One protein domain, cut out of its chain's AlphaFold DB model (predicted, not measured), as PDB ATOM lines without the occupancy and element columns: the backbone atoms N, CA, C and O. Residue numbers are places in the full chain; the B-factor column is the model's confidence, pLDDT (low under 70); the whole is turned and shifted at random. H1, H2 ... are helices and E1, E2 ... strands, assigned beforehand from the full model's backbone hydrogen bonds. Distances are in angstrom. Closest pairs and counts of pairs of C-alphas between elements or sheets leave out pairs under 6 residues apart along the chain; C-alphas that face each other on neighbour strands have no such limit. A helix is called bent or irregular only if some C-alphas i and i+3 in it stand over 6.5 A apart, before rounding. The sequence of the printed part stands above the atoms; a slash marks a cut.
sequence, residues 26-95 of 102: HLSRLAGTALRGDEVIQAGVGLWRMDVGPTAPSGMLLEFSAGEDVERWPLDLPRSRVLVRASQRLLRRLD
ATOM      1  N   HIS A  26      -8.856  -5.044  70.068       87.94
ATOM      2  CA  HIS A  26      -7.760  -4.951  69.116       87.94
ATOM      3  C   HIS A  26      -6.484  -5.431  69.779       87.94
ATOM      4  O   HIS A  26      -6.156  -4.972  70.872       87.94
ATOM      5  N   LEU A  27      -5.739  -6.299  69.099       89.38
ATOM      6  CA  LEU A  27      -4.477  -6.854  69.580       89.38
ATOM      7  C   LEU A  27      -3.397  -6.666  68.520       89.38
ATOM      8  O   LEU A  27      -3.657  -6.827  67.331       89.38
ATOM      9  N   SER A  28      -2.174  -6.334  68.927       90.12
ATOM     10  CA  SER A  28      -1.015  -6.443  68.039       90.12
ATOM     11  C   SER A  28      -0.450  -7.859  68.055       90.12
ATOM     12  O   SER A  28      -0.656  -8.623  68.994       90.12
ATOM     13  N   ARG A  29       0.402  -8.171  67.075       89.69
ATOM     14  CA  ARG A  29       1.294  -9.333  67.183       89.69
ATOM     15  C   ARG A  29       2.156  -9.216  68.448       89.69
ATOM     16  O   ARG A  29       2.681  -8.131  68.724       89.69
ATOM     17  N   LEU A  30       2.329 -10.323  69.167       89.31
ATOM     18  CA  LEU A  30       3.242 -10.406  70.305       89.31
ATOM     19  C   LEU A  30       4.700 -10.366  69.832       89.31
ATOM     20  O   LEU A  30       5.104 -11.075  68.910       89.31
ATOM     21  N   ALA A  31       5.505  -9.531  70.481       87.88
ATOM     22  CA  ALA A  31       6.954  -9.552  70.381       87.88
ATOM     23  C   ALA A  31       7.502 -10.431  71.513       87.88
ATOM     24  O   ALA A  31       7.555  -9.998  72.665       87.88
ATOM     25  N   GLY A  32       7.859 -11.671  71.177       78.25
ATOM     26  CA  GLY A  32       8.339 -12.669  72.132       78.25
ATOM     27  C   GLY A  32       9.804 -12.504  72.541       78.25
ATOM     28  O   GLY A  32      10.597 -11.849  71.857       78.25
ATOM     29  N   THR A  33      10.165 -13.159  73.645       68.12
ATOM     30  CA  THR A  33      11.544 -13.325  74.127       68.12
ATOM     31  C   THR A  33      12.050 -14.758  74.044       68.12
ATOM     32  O   THR A  33      13.028 -15.054  74.719       68.12
ATOM     33  N   ALA A  34      11.400 -15.642  73.279       62.28
ATOM     34  CA  ALA A  34      11.844 -17.026  73.128       62.28
ATOM     35  C   ALA A  34      13.248 -17.038  72.507       62.28
ATOM     36  O   ALA A  34      13.406 -16.853  71.299       62.28
ATOM     37  N   LEU A  35      14.276 -17.158  73.345       57.25
ATOM     38  CA  LEU A  35      15.659 -17.002  72.904       57.25
ATOM     39  C   LEU A  35      16.244 -18.338  72.454       57.25
ATOM     40  O   LEU A  35      17.146 -18.316  71.615       57.25
ATOM     41  N   ARG A  36      15.765 -19.482  72.979       57.03
ATOM     42  CA  ARG A  36      16.425 -20.786  72.754       57.03
ATOM     43  C   ARG A  36      15.567 -22.057  72.700       57.03
ATOM     44  O   ARG A  36      16.120 -23.114  72.420       57.03
ATOM     45  N   GLY A  37      14.243 -21.989  72.849       57.19
ATOM     46  CA  GLY A  37      13.363 -23.157  72.641       57.19
ATOM     47  C   GLY A  37      13.446 -24.260  73.711       57.19
ATOM     48  O   GLY A  37      12.649 -25.187  73.674       57.19
ATOM     49  N   ASP A  38      14.344 -24.131  74.686       60.75
ATOM     50  CA  ASP A  38      14.503 -24.963  75.889       60.75
ATOM     51  C   ASP A  38      13.967 -24.263  77.157       60.75
ATOM     52  O   ASP A  38      14.253 -24.656  78.291       60.75
ATOM     53  N   GLU A  39      13.223 -23.173  76.968       63.78
ATOM     54  CA  GLU A  39      12.840 -22.252  78.032       63.78
ATOM     55  C   GLU A  39      11.497 -22.641  78.654       63.78
ATOM     56  O   GLU A  39      10.498 -22.797  77.957       63.78
ATOM     57  N   VAL A  40      11.476 -22.724  79.985       65.69
ATOM     58  CA  VAL A  40      10.279 -23.049  80.773       65.69
ATOM     59  C   VAL A  40       9.283 -21.899  80.822       65.69
ATOM     60  O   VAL A  40       8.089 -22.151  80.806       65.69
ATOM     61  N   ILE A  41       9.735 -20.643  80.856       74.50
ATOM     62  CA  ILE A  41       8.845 -19.476  80.797       74.50
ATOM     63  C   ILE A  41       9.160 -18.683  79.538       74.50
ATOM     64  O   ILE A  41      10.247 -18.116  79.400       74.50
ATOM     65  N   GLN A  42       8.177 -18.611  78.651       78.38
ATOM     66  CA  GLN A  42       8.166 -17.726  77.499       78.38
ATOM     67  C   GLN A  42       7.376 -16.475  77.853       78.38
ATOM     68  O   GLN A  42       6.343 -16.548  78.516       78.38
ATOM     69  N   ALA A  43       7.866 -15.321  77.416       83.69
ATOM     70  CA  ALA A  43       7.158 -14.069  77.598       83.69
ATOM     71  C   ALA A  43       7.055 -13.300  76.288       83.69
ATOM     72  O   ALA A  43       7.980 -13.288  75.470       83.69
ATOM     73  N   GLY A  44       5.921 -12.641  76.108       89.31
ATOM     74  CA  GLY A  44       5.639 -11.779  74.977       89.31
ATOM     75  C   GLY A  44       5.039 -10.465  75.435       89.31
ATOM     76  O   GLY A  44       4.358 -10.391  76.454       89.31
ATOM     77  N   VAL A  45       5.296  -9.413  74.662       92.38
ATOM     78  CA  VAL A  45       4.624  -8.128  74.843       92.38
ATOM     79  C   VAL A  45       3.904  -7.718  73.566       92.38
ATOM     80  O   VAL A  45       4.451  -7.838  72.469       92.38
ATOM     81  N   GLY A  46       2.679  -7.228  73.706       92.31
ATOM     82  CA  GLY A  46       1.859  -6.693  72.623       92.31
ATOM     83  C   GLY A  46       1.145  -5.411  73.035       92.31
ATOM     84  O   GLY A  46       1.291  -4.928  74.155       92.31
ATOM     85  N   LEU A  47       0.372  -4.856  72.113       91.75
ATOM     86  CA  LEU A  47      -0.534  -3.736  72.336       91.75
ATOM     87  C   LEU A  47      -1.966  -4.252  72.353       91.75
ATOM     88  O   LEU A  47      -2.299  -5.147  71.573       91.75
ATOM     89  N   TRP A  48      -2.802  -3.655  73.194       90.88
ATOM     90  CA  TRP A  48      -4.237  -3.897  73.186       90.88
ATOM     91  C   TRP A  48      -5.028  -2.590  73.253       90.88
ATOM     92  O   TRP A  48      -4.560  -1.587  73.799       90.88
ATOM     93  N   ARG A  49      -6.236  -2.600  72.690       88.31
ATOM     94  CA  ARG A  49      -7.248  -1.539  72.811       88.31
ATOM     95  C   ARG A  49      -8.626  -2.188  72.834       88.31
ATOM     96  O   ARG A  49      -8.821  -3.168  72.126       88.31
ATOM     97  N   MET A  50      -9.563  -1.653  73.608       88.00
ATOM     98  CA  MET A  50     -10.978  -2.008  73.479       88.00
ATOM     99  C   MET A  50     -11.794  -0.791  73.061       88.00
ATOM    100  O   MET A  50     -11.698   0.266  73.682       88.00
ATOM    101  N   ASP A  51     -12.639  -0.953  72.055       85.19
ATOM    102  CA  ASP A  51     -13.531   0.085  71.542       85.19
ATOM    103  C   ASP A  51     -14.818   0.128  72.376       85.19
ATOM    104  O   ASP A  51     -15.913  -0.186  71.913       85.19
ATOM    105  N   VAL A  52     -14.665   0.494  73.654       82.44
ATOM    106  CA  VAL A  52     -15.759   0.615  74.625       82.44
ATOM    107  C   VAL A  52     -15.882   2.046  75.144       82.44
ATOM    108  O   VAL A  52     -14.907   2.656  75.581       82.44
ATOM    109  N   GLY A  53     -17.109   2.570  75.143       78.81
ATOM    110  CA  GLY A  53     -17.413   3.891  75.691       78.81
ATOM    111  C   GLY A  53     -16.737   5.059  74.948       78.81
ATOM    112  O   GLY A  53     -16.230   4.896  73.841       78.81
ATOM    113  N   PRO A  54     -16.760   6.270  75.533       78.06
ATOM    114  CA  PRO A  54     -16.220   7.474  74.894       78.06
ATOM    115  C   PRO A  54     -14.684   7.532  74.882       78.06
ATOM    116  O   PRO A  54     -14.107   8.250  74.069       78.06
ATOM    117  N   THR A  55     -14.025   6.773  75.760       78.31
ATOM    118  CA  THR A  55     -12.565   6.699  75.869       78.31
ATOM    119  C   THR A  55     -12.157   5.240  75.776       78.31
ATOM    120  O   THR A  55     -12.302   4.506  76.750       78.31
ATOM    121  N   ALA A  56     -11.642   4.830  74.617       82.75
ATOM    122  CA  ALA A  56     -11.191   3.463  74.388       82.75
ATOM    123  C   ALA A  56     -10.005   3.124  75.319       82.75
ATOM    124  O   ALA A  56      -8.918   3.691  75.137       82.75
ATOM    125  N   PRO A  57     -10.163   2.232  76.318       84.62
ATOM    126  CA  PRO A  57      -9.037   1.788  77.124       84.62
ATOM    127  C   PRO A  57      -8.023   1.067  76.237       84.62
ATOM    128  O   PRO A  57      -8.372   0.352  75.295       84.62
ATOM    129  N   SER A  58      -6.746   1.274  76.533       87.94
ATOM    130  CA  SER A  58      -5.640   0.694  75.781       87.94
ATOM    131  C   SER A  58      -4.429   0.496  76.678       87.94
ATOM    132  O   SER A  58      -4.335   1.082  77.759       87.94
ATOM    133  N   GLY A  59      -3.494  -0.341  76.240       89.25
ATOM    134  CA  GLY A  59      -2.285  -0.599  77.004       89.25
ATOM    135  C   GLY A  59      -1.352  -1.602  76.348       89.25
ATOM    136  O   GLY A  59      -1.483  -1.953  75.175       89.25
ATOM    137  N   MET A  60      -0.387  -2.058  77.143       91.56
ATOM    138  CA  MET A  60       0.465  -3.188  76.786       91.56
ATOM    139  C   MET A  60      -0.113  -4.477  77.363       91.56
ATOM    140  O   MET A  60      -0.573  -4.502  78.503       91.56
ATOM    141  N   LEU A  61      -0.070  -5.537  76.565       90.94
ATOM    142  CA  LEU A  61      -0.369  -6.901  76.974       90.94
ATOM    143  C   LEU A  61       0.959  -7.588  77.285       90.94
ATOM    144  O   LEU A  61       1.847  -7.583  76.437       90.94
ATOM    145  N   LEU A  62       1.087  -8.161  78.478       89.56
ATOM    146  CA  LEU A  62       2.186  -9.054  78.833       89.56
ATOM    147  C   LEU A  62       1.626 -10.468  78.904       89.56
ATOM    148  O   LEU A  62       0.755 -10.744  79.726       89.56
ATOM    149  N   GLU A  63       2.115 -11.338  78.031       87.75
ATOM    150  CA  GLU A  63       1.753 -12.748  78.014       87.75
ATOM    151  C   GLU A  63       2.909 -13.566  78.575       87.75
ATOM    152  O   GLU A  63       4.062 -13.351  78.197       87.75
ATOM    153  N   PHE A  64       2.590 -14.490  79.478       82.75
ATOM    154  CA  PHE A  64       3.534 -15.445  80.040       82.75
ATOM    155  C   PHE A  64       2.992 -16.844  79.784       82.75
ATOM    156  O   PHE A  64       1.858 -17.150  80.153       82.75
ATOM    157  N   SER A  65       3.807 -17.691  79.174       77.94
ATOM    158  CA  SER A  65       3.490 -19.094  78.940       77.94
ATOM    159  C   SER A  65       4.511 -19.938  79.680       77.94
ATOM    160  O   SER A  65       5.715 -19.757  79.493       77.94
ATOM    161  N   ALA A  66       4.029 -20.837  80.533       75.38
ATOM    162  CA  ALA A  66       4.864 -21.817  81.204       75.38
ATOM    163  C   ALA A  66       4.792 -23.157  80.458       75.38
ATOM    164  O   ALA A  66       3.705 -23.606  80.094       75.38
ATOM    165  N   GLY A  67       5.944 -23.778  80.225       70.38
ATOM    166  CA  GLY A  67       6.054 -25.182  79.844       70.38
ATOM    167  C   GLY A  67       5.846 -26.107  81.046       70.38
ATOM    168  O   GLY A  67       5.635 -25.651  82.169       70.38
ATOM    169  N   GLU A  68       5.928 -27.415  80.810       68.50
ATOM    170  CA  GLU A  68       5.636 -28.444  81.823       68.50
ATOM    171  C   GLU A  68       6.613 -28.431  83.017       68.50
ATOM    172  O   GLU A  68       6.231 -28.783  84.130       68.50
ATOM    173  N   ASP A  69       7.840 -27.937  82.831       64.12
ATOM    174  CA  ASP A  69       8.893 -27.904  83.858       64.12
ATOM    175  C   ASP A  69       8.902 -26.604  84.688       64.12
ATOM    176  O   ASP A  69       9.954 -25.992  84.879       64.12
ATOM    177  N   VAL A  70       7.737 -26.178  85.190       60.00
ATOM    178  CA  VAL A  70       7.463 -24.884  85.874       60.00
ATOM    179  C   VAL A  70       8.448 -24.518  87.005       60.00
ATOM    180  O   VAL A  70       8.562 -23.354  87.386       60.00
ATOM    181  N   GLU A  71       9.187 -25.501  87.521       61.56
ATOM    182  CA  GLU A  71      10.172 -25.380  88.600       61.56
ATOM    183  C   GLU A  71      11.508 -24.729  88.178       61.56
ATOM    184  O   GLU A  71      12.309 -24.334  89.032       61.56
ATOM    185  N   ARG A  72      11.804 -24.577  86.873       57.88
ATOM    186  CA  ARG A  72      13.003 -23.832  86.432       57.88
ATOM    187  C   ARG A  72      12.723 -22.335  86.342       57.88
ATOM    188  O   ARG A  72      12.112 -21.887  85.383       57.88
ATOM    189  N   TRP A  73      13.281 -21.627  87.324       58.75
ATOM    190  CA  TRP A  73      13.572 -20.190  87.461       58.75
ATOM    191  C   TRP A  73      12.673 -19.153  86.745       58.75
ATOM    192  O   TRP A  73      12.417 -19.231  85.544       58.75
ATOM    193  N   PRO A  74      12.319 -18.061  87.453       70.38
ATOM    194  CA  PRO A  74      11.597 -16.933  86.873       70.38
ATOM    195  C   PRO A  74      12.371 -16.295  85.711       70.38
ATOM    196  O   PRO A  74      13.587 -16.455  85.596       70.38
ATOM    197  N   LEU A  75      11.658 -15.530  84.876       72.44
ATOM    198  CA  LEU A  75      12.231 -14.652  83.849       72.44
ATOM    199  C   LEU A  75      13.540 -14.006  84.312       72.44
ATOM    200  O   LEU A  75      13.553 -13.147  85.193       72.44
ATOM    201  N   ASP A  76      14.641 -14.424  83.698       78.12
ATOM    202  CA  ASP A  76      15.959 -13.936  84.066       78.12
ATOM    203  C   ASP A  76      16.172 -12.471  83.634       78.12
ATOM    204  O   ASP A  76      15.378 -11.847  82.912       78.12
ATOM    205  N   LEU A  77      17.268 -11.878  84.110       82.56
ATOM    206  CA  LEU A  77      17.617 -10.496  83.787       82.56
ATOM    207  C   LEU A  77      17.810 -10.264  82.270       82.56
ATOM    208  O   LEU A  77      17.315  -9.247  81.767       82.56
ATOM    209  N   PRO A  78      18.499 -11.142  81.512       83.81
ATOM    210  CA  PRO A  78      18.565 -11.046  80.056       83.81
ATOM    211  C   PRO A  78      17.193 -10.955  79.380       83.81
ATOM    212  O   PRO A  78      16.967 -10.015  78.614       83.81
ATOM    213  N   ARG A  79      16.257 -11.861  79.686       80.31
ATOM    214  CA  ARG A  79      14.915 -11.853  79.085       80.31
ATOM    215  C   ARG A  79      14.116 -10.628  79.501       80.31
ATOM    216  O   ARG A  79      13.498  -9.987  78.652       80.31
ATOM    217  N   SER A  80      14.216 -10.223  80.765       84.56
ATOM    218  CA  SER A  80      13.596  -8.988  81.258       84.56
ATOM    219  C   SER A  80      14.065  -7.764  80.460       84.56
ATOM    220  O   SER A  80      13.262  -6.919  80.063       84.56
ATOM    221  N   ARG A  81      15.358  -7.685  80.119       89.00
ATOM    222  CA  ARG A  81      15.897  -6.620  79.254       89.00
ATOM    223  C   ARG A  81      15.368  -6.698  77.822       89.00
ATOM    224  O   ARG A  81      15.141  -5.652  77.208       89.00
ATOM    225  N   VAL A  82      15.174  -7.899  77.273       87.50
ATOM    226  CA  VAL A  82      14.568  -8.076  75.944       87.50
ATOM    227  C   VAL A  82      13.113  -7.604  75.947       87.50
ATOM    228  O   VAL A  82      12.747  -6.841  75.051       87.50
ATOM    229  N   LEU A  83      12.328  -7.959  76.972       88.31
ATOM    230  CA  LEU A  83      10.958  -7.467  77.153       88.31
ATOM    231  C   LEU A  83      10.924  -5.942  77.213       88.31
ATOM    232  O   LEU A  83      10.214  -5.328  76.426       88.31
ATOM    233  N   VAL A  84      11.761  -5.308  78.041       91.00
ATOM    234  CA  VAL A  84      11.828  -3.836  78.133       91.00
ATOM    235  C   VAL A  84      12.118  -3.197  76.770       91.00
ATOM    236  O   VAL A  84      11.451  -2.241  76.372       91.00
ATOM    237  N   ARG A  85      13.074  -3.739  76.004       91.56
ATOM    238  CA  ARG A  85      13.386  -3.241  74.652       91.56
ATOM    239  C   ARG A  85      12.236  -3.464  73.669       91.56
ATOM    240  O   ARG A  85      12.045  -2.660  72.756       91.56
ATOM    241  N   ALA A  86      11.497  -4.563  73.794       90.12
ATOM    242  CA  ALA A  86      10.305  -4.822  72.995       90.12
ATOM    243  C   ALA A  86       9.179  -3.835  73.347       90.12
ATOM    244  O   ALA A  86       8.661  -3.186  72.439       90.12
ATOM    245  N   SER A  87       8.910  -3.607  74.634       90.38
ATOM    246  CA  SER A  87       7.943  -2.621  75.126       90.38
ATOM    247  C   SER A  87       8.256  -1.218  74.613       90.38
ATOM    248  O   SER A  87       7.409  -0.576  74.004       90.38
ATOM    249  N   GLN A  88       9.506  -0.761  74.743       91.00
ATOM    250  CA  GLN A  88       9.933   0.545  74.224       91.00
ATOM    251  C   GLN A  88       9.729   0.676  72.708       91.00
ATOM    252  O   GLN A  88       9.352   1.740  72.217       91.00
ATOM    253  N   ARG A  89       9.974  -0.396  71.942       89.50
ATOM    254  CA  ARG A  89       9.726  -0.402  70.490       89.50
ATOM    255  C   ARG A  89       8.239  -0.311  70.162       89.50
ATOM    256  O   ARG A  89       7.901   0.371  69.201       89.50
ATOM    257  N   LEU A  90       7.376  -0.978  70.926       88.44
ATOM    258  CA  LEU A  90       5.925  -0.916  70.738       88.44
ATOM    259  C   LEU A  90       5.368   0.459  71.112       88.44
ATOM    260  O   LEU A  90       4.626   1.037  70.325       88.44
ATOM    261  N   LEU A  91       5.800   1.030  72.238       85.88
ATOM    262  CA  LEU A  91       5.396   2.373  72.660       85.88
ATOM    263  C   LEU A  91       5.783   3.439  71.626       85.88
ATOM    264  O   LEU A  91       4.960   4.276  71.271       85.88
ATOM    265  N   ARG A  92       6.985   3.359  71.037       85.00
ATOM    266  CA  ARG A  92       7.389   4.264  69.941       85.00
ATOM    267  C   ARG A  92       6.524   4.154  68.684       85.00
ATOM    268  O   ARG A  92       6.487   5.088  67.894       85.00
ATOM    269  N   ARG A  93       5.851   3.022  68.460       76.94
ATOM    270  CA  ARG A  93       4.930   2.846  67.323       76.94
ATOM    271  C   ARG A  93       3.549   3.443  67.586       76.94
ATOM    272  O   ARG A  93       2.820   3.670  66.626       76.94
ATOM    273  N   LEU A  94       3.197   3.670  68.851       74.06
ATOM    274  CA  LEU A  94       1.947   4.326  69.235       74.06
ATOM    275  C   LEU A  94       2.009   5.845  69.055       74.06
ATOM    276  O   LEU A  94       0.986   6.447  68.750       74.06
ATOM    277  N   ASP A  95       3.193   6.445  69.199       63.84
ATOM    278  CA  ASP A  95       3.394   7.888  69.068       63.84
ATOM    279  C   ASP A  95       4.615   8.205  68.175       63.84
ATOM    280  O   ASP A  95       5.756   8.250  68.651       63.84
TER     281      ASP A  95
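AT A GLANCE: This is residues 26 to 95 of the 102 residues of an uncharacterized protein of Micromonospora sp. 28ISP2-46 (UniProt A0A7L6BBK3). A long, bent two-stranded hairpin, E1 and E2, has one helix, H1, packed lengthwise along it, chiefly on E1. Before the hairpin, residues 26 to 40 hold no named element, but short antiparallel pairings tie residues 26 to 27 and 31 to 32 to E1. The 70 printed residues include two named strands and then one named helix, in the order E1, E2, H1; the sheet is antiparallel and the class is mixed, helices and strands. The whole is loose, with a radius of gyration of the C-alphas of 14.1 A, and elongated, spanning 44 by 23 by 16 A.

IN THESE COORDINATES: Start at His 26 and go on to C-alpha 41 at (8.845, -19.476, 80.797), where E1 begins; it covers residues 41 to 50, 27.4 A long, and bends by 55 degrees at residue 47. E2 covers residues 58 to 66, 25.4 A. Find C-alpha 77 at (17.617, -10.496, 83.787); from there H1 runs 26.0 A to C-alpha 94 at (1.947, 4.326, 69.235).

HOW THE PARTS SIT: Look first at the hairpin: E1 and E2 are antiparallel, with 155 degrees between their directions. N 44 and O 63 are 2.9 A apart and N 61 and O 46 2.8 A, both within hydrogen-bond range. Residues 26 to 27 pair with 48 to 49 of E1, and 31 to 32 with 44 to 45. E1 and H1 have 8 pairs of C-alphas within 8 A, the closest those of Val 45 and Ser 87, 6.4 A. E2 and H1 have 1 such pair, Met 60 and Ser 87, 7.7 A. In H1 every O i to N i+4 pair is within hydrogen-bond range.

THE WHOLE: The two C-alphas farthest apart, those of Asp 38 and Pro 54, are 44.7 A apart. The printed part has no cut, and both links, E1 to E2 and E2 to H1, are short. Look for pLDDT under 70 at residues 33 to 40, 68 to 73 and 95; the mean of the printed part is 79.9.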